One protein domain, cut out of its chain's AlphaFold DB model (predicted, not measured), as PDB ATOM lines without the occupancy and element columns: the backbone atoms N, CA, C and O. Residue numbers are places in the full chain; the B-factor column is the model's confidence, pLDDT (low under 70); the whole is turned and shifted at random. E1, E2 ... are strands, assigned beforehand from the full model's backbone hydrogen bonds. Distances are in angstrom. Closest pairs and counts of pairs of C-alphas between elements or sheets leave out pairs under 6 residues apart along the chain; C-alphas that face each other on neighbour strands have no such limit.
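Overview. This is residues 2 to 90 of the 645 residues of an uncharacterized protein of Prevotella copri (UniProt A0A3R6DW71). The chain is wound in stacked turns, a short solenoid of parallel strands with a roughly triangular cross-section, the turns following one another along the longest axis. E2, E4, E6 and residues 79 to 82 of E8 lie side by side as one wall; E1, E3 and E5 make the other walls, E3 folding round a corner at residue 28, and E7 with residues 86 to 90 of E8 closes the stack at the end where the printed part ends. The printed part has 89 residues, with no named helix and eight named strands, E1 to E8 in order along the chain, and its class is all strand. One sheet has the order E2 E4 E6 E8 E7 and the other E1 E3 E5, both parallel. The whole is compact, with a radius of gyration of the C-alphas of 11.6 A and spans of 32 by 25 by 23 A.

Arrangement. Residues 2 to 3 pair in parallel with residues 19 to 20 of E2, residues 18 to 20. E1, residues 12 to 14, is parallel to E3, residues 24 to 33, with N 14 and O 32 2.8 A apart, within hydrogen-bond range. E2 is parallel to E4, residues 39 to 42, with N 20 and O 41 at 2.8 A. E3 bends by 122 degrees at residue 28 and is parallel to E5, residues 46 to 52, with N 26 and O 47 at 2.8 A and N 52 and O 31 at 2.8 A. E4 is parallel to E6, residues 58 to 61, with N 42 and O 60 at 2.8 A. E8, residues 79 to 90, bends by 117 degrees at residue 83; its pairing is staggered, with E6 over residues 79 to 82, where N 61 and O 81 are 2.8 A apart, and with E7, residues 67 to 76, over residues 86 to 90, where N 69 and O 87 are 2.8 A apart. E7 bends by 120 degrees at residue 71. The closest C-alphas of E5 and E7, those of Thr 47 and Leu 67, are 6.3 A apart. The two sheets form a sandwich, two sheets face to face, 9.1 A centre to centre where they face each other. The five-stranded sheet is strongly twisted and curled like part of a barrel.

Along the chain. E1 begins with C-alpha 12 at (2.137, 23.741, 29.386). E3 is 14.5 A long, E5 13.2 A, E7 13.5 A and E8 18.2 A; E4 measures 10.3 A, E6 10.2 A, E2 6.6 A and E1 6.5 A. E8 ends with C-alpha 90 at (-4.219, 19.536, 50.287).

Size, cuts and confidence. The two C-alphas farthest apart, those of Gly 4 and Thr 90, are 33.7 A apart. The printed part has no cut, and the seven links between named strands are tight. The mean pLDDT of the printed part is 90.0; residues 4 and 43 are under 70.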
ATOM      1  N   TYR A   2      -1.883  16.756  17.891       77.31
ATOM      2  CA  TYR A   2      -1.354  15.406  18.146       77.31
ATOM      3  C   TYR A   2       0.172  15.443  18.281       77.31
ATOM      4  O   TYR A   2       0.844  16.005  17.418       77.31
ATOM      5  N   ILE A   3       0.710  14.840  19.342       78.75
ATOM      6  CA  ILE A   3       2.145  14.706  19.610       78.75
ATOM      7  C   ILE A   3       2.461  13.208  19.690       78.75
ATOM      8  O   ILE A   3       2.017  12.515  20.603       78.75
ATOM      9  N   GLY A   4       3.203  12.697  18.705       67.19
ATOM     10  CA  GLY A   4       3.419  11.257  18.504       67.19
ATOM     11  C   GLY A   4       4.439  10.586  19.429       67.19
ATOM     12  O   GLY A   4       4.698   9.397  19.262       67.19
ATOM     13  N   GLY A   5       5.017  11.314  20.384       79.69
ATOM     14  CA  GLY A   5       6.045  10.814  21.298       79.69
ATOM     15  C   GLY A   5       6.053  11.569  22.624       79.69
ATOM     16  O   GLY A   5       5.051  12.190  22.987       79.69
ATOM     17  N   ASP A   6       7.175  11.499  23.336       91.69
ATOM     18  CA  ASP A   6       7.370  12.195  24.608       91.69
ATOM     19  C   ASP A   6       7.398  13.719  24.420       91.69
ATOM     20  O   ASP A   6       7.932  14.239  23.437       91.69
ATOM     21  N   LEU A   7       6.862  14.443  25.402       91.00
ATOM     22  CA  LEU A   7       6.851  15.897  25.449       91.00
ATOM     23  C   LEU A   7       7.654  16.402  26.651       91.00
ATOM     24  O   LEU A   7       7.354  16.105  27.807       91.00
ATOM     25  N   LYS A   8       8.647  17.244  26.366       91.12
ATOM     26  CA  LYS A   8       9.351  18.064  27.355       91.12
ATOM     27  C   LYS A   8       9.120  19.530  27.023       91.12
ATOM     28  O   LYS A   8       9.278  19.936  25.874       91.12
ATOM     29  N   ALA A   9       8.751  20.315  28.024       87.12
ATOM     30  CA  ALA A   9       8.498  21.743  27.886       87.12
ATOM     31  C   ALA A   9       8.832  22.475  29.194       87.12
ATOM     32  O   ALA A   9       9.130  21.850  30.212       87.12
ATOM     33  N   GLN A  10       8.785  23.809  29.163       89.31
ATOM     34  CA  GLN A  10       8.710  24.601  30.390       89.31
ATOM     35  C   GLN A  10       7.273  24.514  30.926       89.31
ATOM     36  O   GLN A  10       6.874  23.466  31.418       89.31
ATOM     37  N   ASN A  11       6.458  25.556  30.767       93.00
ATOM     38  CA  ASN A  11       5.043  25.520  31.139       93.00
ATOM     39  C   ASN A  11       4.174  24.986  29.996       93.00
ATOM     40  O   ASN A  11       4.416  25.304  28.830       93.00
ATOM     41  N   LEU A  12       3.131  24.230  30.339       95.56
ATOM     42  CA  LEU A  12       2.137  23.741  29.386       95.56
ATOM     43  C   LEU A  12       0.775  24.356  29.696       95.56
ATOM     44  O   LEU A  12       0.193  24.094  30.746       95.56
ATOM     45  N   ASN A  13       0.277  25.166  28.761       96.38
ATOM     46  CA  ASN A  13      -1.047  25.773  28.820       96.38
ATOM     47  C   ASN A  13      -1.912  25.211  27.690       96.38
ATOM     48  O   ASN A  13      -1.615  25.421  26.513       96.38
ATOM     49  N   PHE A  14      -2.987  24.521  28.048       94.94
ATOM     50  CA  PHE A  14      -3.903  23.887  27.110       94.94
ATOM     51  C   PHE A  14      -5.226  24.652  27.061       94.94
ATOM     52  O   PHE A  14      -5.972  24.668  28.039       94.94
ATOM     53  N   GLY A  15      -5.526  25.262  25.912       92.00
ATOM     54  CA  GLY A  15      -6.809  25.927  25.632       92.00
ATOM     55  C   GLY A  15      -7.708  25.164  24.653       92.00
ATOM     56  O   GLY A  15      -8.719  25.685  24.200       92.00
ATOM     57  N   SER A  16      -7.315  23.954  24.257       83.94
ATOM     58  CA  SER A  16      -8.029  23.139  23.272       83.94
ATOM     59  C   SER A  16      -7.655  21.666  23.417       83.94
ATOM     60  O   SER A  16      -6.778  21.313  24.204       83.94
ATOM     61  N   GLN A  17      -8.263  20.805  22.601       85.62
ATOM     62  CA  GLN A  17      -7.970  19.377  22.585       85.62
ATOM     63  C   GLN A  17      -6.519  19.059  22.166       85.62
ATOM     64  O   GLN A  17      -6.044  19.486  21.101       85.62
ATOM     65  N   VAL A  18      -5.830  18.246  22.972       81.25
ATOM     66  CA  VAL A  18      -4.463  17.769  22.722       81.25
ATOM     67  C   VAL A  18      -4.343  16.283  23.053       81.25
ATOM     68  O   VAL A  18      -4.798  15.830  24.095       81.25
ATOM     69  N   TYR A  19      -3.695  15.532  22.168       75.38
ATOM     70  CA  TYR A  19      -3.330  14.138  22.381       75.38
ATOM     71  C   TYR A  19      -1.808  14.003  22.367       75.38
ATOM     72  O   TYR A  19      -1.159  14.412  21.402       75.38
ATOM     73  N   ILE A  20      -1.248  13.412  23.417       82.50
ATOM     74  CA  ILE A  20       0.180  13.152  23.590       82.50
ATOM     75  C   ILE A  20       0.339  11.646  23.762       82.50
ATOM     76  O   ILE A  20      -0.181  11.078  24.716       82.50
ATOM     77  N   LYS A  21       1.024  10.984  22.827       72.69
ATOM     78  CA  LYS A  21       1.191   9.523  22.859       72.69
ATOM     79  C   LYS A  21       2.139   9.072  23.974       72.69
ATOM     80  O   LYS A  21       1.906   8.024  24.564       72.69
ATOM     81  N   GLY A  22       3.218   9.822  24.200       75.38
ATOM     82  CA  GLY A  22       4.280   9.469  25.143       75.38
ATOM     83  C   GLY A  22       4.143  10.134  26.511       75.38
ATOM     84  O   GLY A  22       3.075  10.617  26.893       75.38
ATOM     85  N   ASN A  23       5.257  10.167  27.235       93.25
ATOM     86  CA  ASN A  23       5.370  10.773  28.557       93.25
ATOM     87  C   ASN A  23       5.414  12.301  28.470       93.25
ATOM     88  O   ASN A  23       6.003  12.866  27.548       93.25
ATOM     89  N   VAL A  24       4.873  12.981  29.478       96.19
ATOM     90  CA  VAL A  24       5.028  14.425  29.674       96.19
ATOM     91  C   VAL A  24       5.911  14.662  30.888       96.19
ATOM     92  O   VAL A  24       5.525  14.363  32.016       96.19
ATOM     93  N   ASN A  25       7.091  15.241  30.673       95.75
ATOM     94  CA  ASN A  25       8.017  15.558  31.756       95.75
ATOM     95  C   ASN A  25       8.282  17.066  31.829       95.75
ATOM     96  O   ASN A  25       9.022  17.629  31.017       95.75
ATOM     97  N   ILE A  26       7.661  17.695  32.828       95.50
ATOM     98  CA  ILE A  26       7.749  19.119  33.150       95.50
ATOM     99  C   ILE A  26       7.928  19.341  34.669       95.50
ATOM    100  O   ILE A  26       7.319  20.237  35.245       95.50
ATOM    101  N   SER A  27       8.769  18.538  35.339       90.44
ATOM    102  CA  SER A  27       8.882  18.439  36.815       90.44
ATOM    103  C   SER A  27       9.040  19.750  37.601       90.44
ATOM    104  O   SER A  27       8.691  19.787  38.774       90.44
ATOM    105  N   ASN A  28       9.563  20.816  36.991       89.31
ATOM    106  CA  ASN A  28       9.760  22.121  37.642       89.31
ATOM    107  C   ASN A  28       8.767  23.192  37.167       89.31
ATOM    108  O   ASN A  28       8.947  24.371  37.459       89.31
ATOM    109  N   ASN A  29       7.749  22.800  36.406       96.06
ATOM    110  CA  ASN A  29       6.857  23.716  35.712       96.06
ATOM    111  C   ASN A  29       5.387  23.322  35.883       96.06
ATOM    112  O   ASN A  29       5.054  22.268  36.428       96.06
ATOM    113  N   THR A  30       4.505  24.183  35.386       97.06
ATOM    114  CA  THR A  30       3.062  24.049  35.563       97.06
ATOM    115  C   THR A  30       2.399  23.354  34.376       97.06
ATOM    116  O   THR A  30       2.561  23.771  33.224       97.06
ATOM    117  N   TYR A  31       1.593  22.333  34.678       97.81
ATOM    118  CA  TYR A  31       0.528  21.842  33.807       97.81
ATOM    119  C   TYR A  31      -0.731  22.678  34.051       97.81
ATOM    120  O   TYR A  31      -1.178  22.786  35.194       97.81
ATOM    121  N   LYS A  32      -1.324  23.262  33.005       97.75
ATOM    122  CA  LYS A  32      -2.532  24.079  33.137       97.75
ATOM    123  C   LYS A  32      -3.505  23.876  31.984       97.75
ATOM    124  O   LYS A  32      -3.153  24.107  30.829       97.75
ATOM    125  N   THR A  33      -4.759  23.558  32.289       97.00
ATOM    126  CA  THR A  33      -5.872  23.789  31.355       97.00
ATOM    127  C   THR A  33      -6.427  25.201  31.564       97.00
ATOM    128  O   THR A  33      -6.533  25.673  32.696       97.00
ATOM    129  N   THR A  34      -6.722  25.927  30.483       95.75
ATOM    130  CA  THR A  34      -7.105  27.357  30.537       95.75
ATOM    131  C   THR A  34      -8.536  27.637  30.086       95.75
ATOM    132  O   THR A  34      -8.999  28.763  30.225       95.75
ATOM    133  N   THR A  35      -9.230  26.645  29.530       93.06
ATOM    134  CA  THR A  35     -10.600  26.766  29.001       93.06
ATOM    135  C   THR A  35     -11.368  25.470  29.239       93.06
ATOM    136  O   THR A  35     -10.745  24.419  29.357       93.06
ATOM    137  N   GLU A  36     -12.699  25.498  29.184       88.81
ATOM    138  CA  GLU A  36     -13.534  24.285  29.253       88.81
ATOM    139  C   GLU A  36     -13.283  23.300  28.095       88.81
ATOM    140  O   GLU A  36     -13.360  22.096  28.284       88.81
ATOM    141  N   ASN A  37     -12.863  23.784  26.921       83.12
ATOM    142  CA  ASN A  37     -12.585  22.944  25.743       83.12
ATOM    143  C   ASN A  37     -11.208  22.253  25.769       83.12
ATOM    144  O   ASN A  37     -10.791  21.622  24.791       83.12
ATOM    145  N   ALA A  38     -10.459  22.404  26.860       89.50
ATOM    146  CA  ALA A  38      -9.139  21.812  26.999       89.50
ATOM    147  C   ALA A  38      -9.264  20.324  27.350       89.50
ATOM    148  O   ALA A  38      -9.321  19.952  28.518       89.50
ATOM    149  N   ASN A  39      -9.320  19.479  26.321       83.38
ATOM    150  CA  ASN A  39      -9.374  18.025  26.460       83.38
ATOM    151  C   ASN A  39      -7.993  17.424  26.187       83.38
ATOM    152  O   ASN A  39      -7.590  17.282  25.030       83.38
ATOM    153  N   VAL A  40      -7.255  17.102  27.243       85.94
ATOM    154  CA  VAL A  40      -5.865  16.650  27.167       85.94
ATOM    155  C   VAL A  40      -5.774  15.165  27.488       85.94
ATOM    156  O   VAL A  40      -6.211  14.716  28.546       85.94
ATOM    157  N   TYR A  41      -5.174  14.408  26.577       82.81
ATOM    158  CA  TYR A  41      -4.852  12.999  26.768       82.81
ATOM    159  C   TYR A  41      -3.339  12.796  26.747       82.81
ATOM    160  O   TYR A  41      -2.666  13.267  25.826       82.81
ATOM    161  N   ILE A  42      -2.824  12.070  27.736       84.94
ATOM    162  CA  ILE A  42      -1.423  11.680  27.884       84.94
ATOM    163  C   ILE A  42      -1.376  10.151  27.973       84.94
ATOM    164  O   ILE A  42      -1.876   9.562  28.931       84.94
ATOM    165  N   GLY A  43      -0.792   9.514  26.958       66.19
ATOM    166  CA  GLY A  43      -0.666   8.059  26.868       66.19
ATOM    167  C   GLY A  43       0.404   7.464  27.788       66.19
ATOM    168  O   GLY A  43       0.344   6.274  28.074       66.19
ATOM    169  N   GLY A  44       1.362   8.273  28.252       78.06
ATOM    170  CA  GLY A  44       2.389   7.883  29.224       78.06
ATOM    171  C   GLY A  44       2.230   8.551  30.595       78.06
ATOM    172  O   GLY A  44       1.144   8.994  30.975       78.06
ATOM    173  N   ASP A  45       3.332   8.644  31.336       91.56
ATOM    174  CA  ASP A  45       3.396   9.305  32.643       91.56
ATOM    175  C   ASP A  45       3.356  10.833  32.528       91.56
ATOM    176  O   ASP A  45       3.870  11.419  31.571       91.56
ATOM    177  N   LEU A  46       2.808  11.487  33.556       95.56
ATOM    178  CA  LEU A  46       2.904  12.931  33.750       95.56
ATOM    179  C   LEU A  46       3.772  13.230  34.974       95.56
ATOM    180  O   LEU A  46       3.427  12.871  36.093       95.56
ATOM    181  N   THR A  47       4.859  13.971  34.783       96.50
ATOM    182  CA  THR A  47       5.588  14.623  35.877       96.50
ATOM    183  C   THR A  47       5.453  16.132  35.742       96.50
ATOM    184  O   THR A  47       5.817  16.689  34.706       96.50
ATOM    185  N   ALA A  48       4.974  16.806  36.785       97.12
ATOM    186  CA  ALA A  48       4.821  18.258  36.814       97.12
ATOM    187  C   ALA A  48       5.201  18.836  38.179       97.12
ATOM    188  O   ALA A  48       5.142  18.137  39.186       97.12
ATOM    189  N   GLY A  49       5.596  20.110  38.201       95.94
ATOM    190  CA  GLY A  49       5.856  20.851  39.440       95.94
ATOM    191  C   GLY A  49       4.598  21.489  40.034       95.94
ATOM    192  O   GLY A  49       4.581  21.838  41.216       95.94
ATOM    193  N   ASP A  50       3.555  21.652  39.217       97.12
ATOM    194  CA  ASP A  50       2.235  22.135  39.617       97.12
ATOM    195  C   ASP A  50       1.151  21.643  38.640       97.12
ATOM    196  O   ASP A  50       1.452  21.344  37.477       97.12
ATOM    197  N   PHE A  51      -0.103  21.583  39.093       97.62
ATOM    198  CA  PHE A  51      -1.236  21.076  38.315       97.62
ATOM    199  C   PHE A  51      -2.476  21.947  38.523       97.62
ATOM    200  O   PHE A  51      -3.085  21.958  39.592       97.62
ATOM    201  N   MET A  52      -2.861  22.676  37.476       96.38
ATOM    202  CA  MET A  52      -3.985  23.607  37.488       96.38
ATOM    203  C   MET A  52      -5.061  23.167  36.498       96.38
ATOM    204  O   MET A  52      -4.776  22.924  35.324       96.38
ATOM    205  N   HIS A  53      -6.311  23.130  36.956       93.56
ATOM    206  CA  HIS A  53      -7.428  22.647  36.154       93.56
ATOM    207  C   HIS A  53      -8.555  23.680  36.041       93.56
ATOM    208  O   HIS A  53      -9.083  24.150  37.050       93.56
ATOM    209  N   ASN A  54      -8.936  24.026  34.810       92.62
ATOM    210  CA  ASN A  54     -10.080  24.887  34.522       92.62
ATOM    211  C   ASN A  54     -11.398  24.109  34.549       92.62
ATOM    212  O   ASN A  54     -11.455  22.985  34.046       92.62
ATOM    213  N   GLN A  55     -12.471  24.754  35.017       91.94
ATOM    214  CA  GLN A  55     -13.829  24.201  34.990       91.94
ATOM    215  C   GLN A  55     -14.192  23.621  33.617       91.94
ATOM    216  O   GLN A  55     -13.892  24.224  32.585       91.94
ATOM    217  N   GLY A  56     -14.823  22.446  33.611       85.69
ATOM    218  CA  GLY A  56     -15.304  21.779  32.395       85.69
ATOM    219  C   GLY A  56     -14.225  21.109  31.538       85.69
ATOM    220  O   GLY A  56     -14.572  20.310  30.675       85.69
ATOM    221  N   SER A  57     -12.938  21.375  31.791       91.81
ATOM    222  CA  SER A  57     -11.846  20.742  31.043       91.81
ATOM    223  C   SER A  57     -11.685  19.259  31.389       91.81
ATOM    224  O   SER A  57     -12.256  18.773  32.372       91.81
ATOM    225  N   THR A  58     -10.922  18.534  30.566       90.88
ATOM    226  CA  THR A  58     -10.619  17.117  30.788       90.88
ATOM    227  C   THR A  58      -9.119  16.867  30.726       90.88
ATOM    228  O   THR A  58      -8.463  17.274  29.770       90.88
ATOM    229  N   THR A  59      -8.581  16.137  31.700       92.50
ATOM    230  CA  THR A  59      -7.211  15.609  31.674       92.50
ATOM    231  C   THR A  59      -7.230  14.105  31.913       92.50
ATOM    232  O   THR A  59      -7.737  13.652  32.932       92.50
ATOM    233  N   ASN A  60      -6.660  13.325  30.999       85.94
ATOM    234  CA  ASN A  60      -6.539  11.876  31.132       85.94
ATOM    235  C   ASN A  60      -5.071  11.450  31.003       85.94
ATOM    236  O   ASN A  60      -4.459  11.698  29.966       85.94
ATOM    237  N   VAL A  61      -4.525  10.818  32.043       84.62
ATOM    238  CA  VAL A  61      -3.141  10.341  32.131       84.62
ATOM    239  C   VAL A  61      -3.144   8.830  32.335       84.62
ATOM    240  O   VAL A  61      -3.628   8.330  33.349       84.62
ATOM    241  N   GLN A  62      -2.600   8.107  31.361       79.31
ATOM    242  CA  GLN A  62      -2.589   6.641  31.351       79.31
ATOM    243  C   GLN A  62      -1.373   6.033  32.059       79.31
ATOM    244  O   GLN A  62      -1.379   4.844  32.359       79.31
ATOM    245  N   GLY A  63      -0.342   6.829  32.349       75.88
ATOM    246  CA  GLY A  63       0.823   6.379  33.102       75.88
ATOM    247  C   GLY A  63       0.490   5.957  34.536       75.88
ATOM    248  O   GLY A  63      -0.174   6.678  35.289       75.88
ATOM    249  N   GLU A  64       0.974   4.778  34.923       83.06
ATOM    250  CA  GLU A  64       0.678   4.143  36.213       83.06
ATOM    251  C   GLU A  64       1.537   4.694  37.368       83.06
ATOM    252  O   GLU A  64       1.258   4.414  38.537       83.06
ATOM    253  N   ASN A  65       2.558   5.514  37.083       86.31
ATOM    254  CA  ASN A  65       3.381   6.141  38.126       86.31
ATOM    255  C   ASN A  65       2.644   7.257  38.883       86.31
ATOM    256  O   ASN A  65       3.080   7.664  39.962       86.31
ATOM    257  N   GLY A  66       1.507   7.722  38.355       89.62
ATOM    258  CA  GLY A  66       0.692   8.746  38.995       89.62
ATOM    259  C   GLY A  66       1.348  10.129  38.980       89.62
ATOM    260  O   GLY A  66       2.174  10.426  38.119       89.62
ATOM    261  N   LEU A  67       0.958  10.991  39.920       95.75
ATOM    262  CA  LEU A  67       1.496  12.344  40.054       95.75
ATOM    263  C   LEU A  67       1.699  12.711  41.528       95.75
ATOM    264  O   LEU A  67       0.744  12.776  42.304       95.75
ATOM    265  N   ASP A  68       2.951  12.986  41.905       96.50
ATOM    266  CA  ASP A  68       3.312  13.431  43.254       96.50
ATOM    267  C   ASP A  68       3.499  14.951  43.314       96.50
ATOM    268  O   ASP A  68       4.504  15.503  42.868       96.50
ATOM    269  N   LEU A  69       2.522  15.616  43.922       97.25
ATOM    270  CA  LEU A  69       2.511  17.038  44.244       97.25
ATOM    271  C   LEU A  69       2.348  17.246  45.754       97.25
ATOM    272  O   LEU A  69       1.761  18.230  46.199       97.25
ATOM    273  N   SER A  70       2.899  16.352  46.582       96.44
ATOM    274  CA  SER A  70       2.762  16.342  48.052       96.44
ATOM    275  C   SER A  70       3.264  17.598  48.793       96.44
ATOM    276  O   SER A  70       3.250  17.650  50.026       96.44
ATOM    277  N   LYS A  71       3.754  18.608  48.068       96.00
ATOM    278  CA  LYS A  71       4.174  19.929  48.563       96.00
ATOM    279  C   LYS A  71       3.262  21.071  48.086       96.00
ATOM    280  O   LYS A  71       3.590  22.230  48.323       96.00
ATOM    281  N   LYS A  72       2.175  20.768  47.376       97.88
ATOM    282  CA  LYS A  72       1.297  21.740  46.719       97.88
ATOM    283  C   LYS A  72      -0.149  21.550  47.137       97.88
ATOM    284  O   LYS A  72      -0.612  20.423  47.292       97.88
ATOM    285  N   ASP A  73      -0.850  22.664  47.276       98.38
ATOM    286  CA  ASP A  73      -2.296  22.680  47.450       98.38
ATOM    287  C   ASP A  73      -2.953  22.661  46.074       98.38
ATOM    288  O   ASP A  73      -2.707  23.545  45.252       98.38
ATOM    289  N   ILE A  74      -3.755  21.633  45.811       98.50
ATOM    290  CA  ILE A  74      -4.327  21.376  44.491       98.50
ATOM    291  C   ILE A  74      -5.837  21.572  44.525       98.50
ATOM    292  O   ILE A  74      -6.528  21.140  45.444       98.50
ATOM    293  N   THR A  75      -6.368  22.204  43.480       97.75
ATOM    294  CA  THR A  75      -7.808  22.266  43.225       97.75
ATOM    295  C   THR A  75      -8.113  21.661  41.862       97.75
ATOM    296  O   THR A  75      -7.544  22.083  40.855       97.75
ATOM    297  N   ILE A  76      -9.039  20.705  41.830       96.94
ATOM    298  CA  ILE A  76      -9.575  20.120  40.601       96.94
ATOM    299  C   ILE A  76     -10.995  20.646  40.390       96.94
ATOM    300  O   ILE A  76     -11.831  20.642  41.295       96.94
ATOM    301  N   ASN A  77     -11.238  21.128  39.175       92.94
ATOM    302  CA  ASN A  77     -12.520  21.648  38.727       92.94
ATOM    303  C   ASN A  77     -12.754  21.146  37.298       92.94
ATOM    304  O   ASN A  77     -12.304  21.787  36.358       92.94
ATOM    305  N   GLY A  78     -13.317  19.954  37.121       89.81
ATOM    306  CA  GLY A  78     -13.492  19.289  35.820       89.81
ATOM    307  C   GLY A  78     -13.186  17.789  35.872       89.81
ATOM    308  O   GLY A  78     -13.136  17.201  36.951       89.81
ATOM    309  N   THR A  79     -12.997  17.150  34.717       92.75
ATOM    310  CA  THR A  79     -12.791  15.694  34.650       92.75
ATOM    311  C   THR A  79     -11.307  15.353  34.622       92.75
ATOM    312  O   THR A  79     -10.604  15.702  33.679       92.75
ATOM    313  N   VAL A  80     -10.813  14.647  35.634       92.19
ATOM    314  CA  VAL A  80      -9.403  14.249  35.723       92.19
ATOM    315  C   VAL A  80      -9.311  12.747  35.945       92.19
ATOM    316  O   VAL A  80      -9.977  12.216  36.828       92.19
ATOM    317  N   ASN A  81      -8.481  12.066  35.162       90.69
ATOM    318  CA  ASN A  81      -8.217  10.640  35.294       90.69
ATOM    319  C   ASN A  81      -6.710  10.376  35.356       90.69
ATOM    320  O   ASN A  81      -5.984  10.774  34.446       90.69
ATOM    321  N   PHE A  82      -6.269   9.692  36.408       85.69
ATOM    322  CA  PHE A  82      -4.926   9.143  36.553       85.69
ATOM    323  C   PHE A  82      -5.013   7.631  36.752       85.69
ATOM    324  O   PHE A  82      -5.684   7.159  37.669       85.69
ATOM    325  N   ALA A  83      -4.283   6.870  35.937       74.38
ATOM    326  CA  ALA A  83      -4.130   5.433  36.165       74.38
ATOM    327  C   ALA A  83      -3.394   5.138  37.488       74.38
ATOM    328  O   ALA A  83      -3.739   4.194  38.190       74.38
ATOM    329  N   GLY A  84      -2.404   5.965  37.847       82.19
ATOM    330  CA  GLY A  84      -1.647   5.858  39.098       82.19
ATOM    331  C   GLY A  84      -2.205   6.669  40.278       82.19
ATOM    332  O   GLY A  84      -3.297   7.239  40.230       82.19
ATOM    333  N   SER A  85      -1.419   6.734  41.359       91.12
ATOM    334  CA  SER A  85      -1.776   7.493  42.570       91.12
ATOM    335  C   SER A  85      -1.582   9.007  42.409       91.12
ATOM    336  O   SER A  85      -0.652   9.462  41.745       91.12
ATOM    337  N   PHE A  86      -2.434   9.807  43.049       97.50
ATOM    338  CA  PHE A  86      -2.319  11.265  43.069       97.50
ATOM    339  C   PHE A  86      -2.010  11.755  44.480       97.50
ATOM    340  O   PHE A  86      -2.767  11.485  45.415       97.50
ATOM    341  N   LYS A  87      -0.913  12.500  44.647       98.19
ATOM    342  CA  LYS A  87      -0.478  13.000  45.959       98.19
ATOM    343  C   LYS A  87      -0.471  14.519  45.994       98.19
ATOM    344  O   LYS A  87       0.027  15.146  45.068       98.19
ATOM    345  N   ALA A  88      -0.968  15.112  47.073       98.50
ATOM    346  CA  ALA A  88      -0.997  16.561  47.271       98.50
ATOM    347  C   ALA A  88      -0.710  16.948  48.732       98.50
ATOM    348  O   ALA A  88      -0.719  16.104  49.630       98.50
ATOM    349  N   ASN A  89      -0.421  18.225  48.994       98.50
ATOM    350  CA  ASN A  89      -0.452  18.744  50.361       98.50
ATOM    351  C   ASN A  89      -1.907  18.799  50.847       98.50
ATOM    352  O   ASN A  89      -2.268  18.053  51.752       98.50
ATOM    353  N   THR A  90      -2.752  19.579  50.173       98.81
ATOM    354  CA  THR A  90      -4.219  19.536  50.287       98.81
ATOM    355  C   THR A  90      -4.837  19.333  48.906       98.81
ATOM    356  O   THR A  90      -4.222  19.678  47.893       98.81
TER     357      THR A  90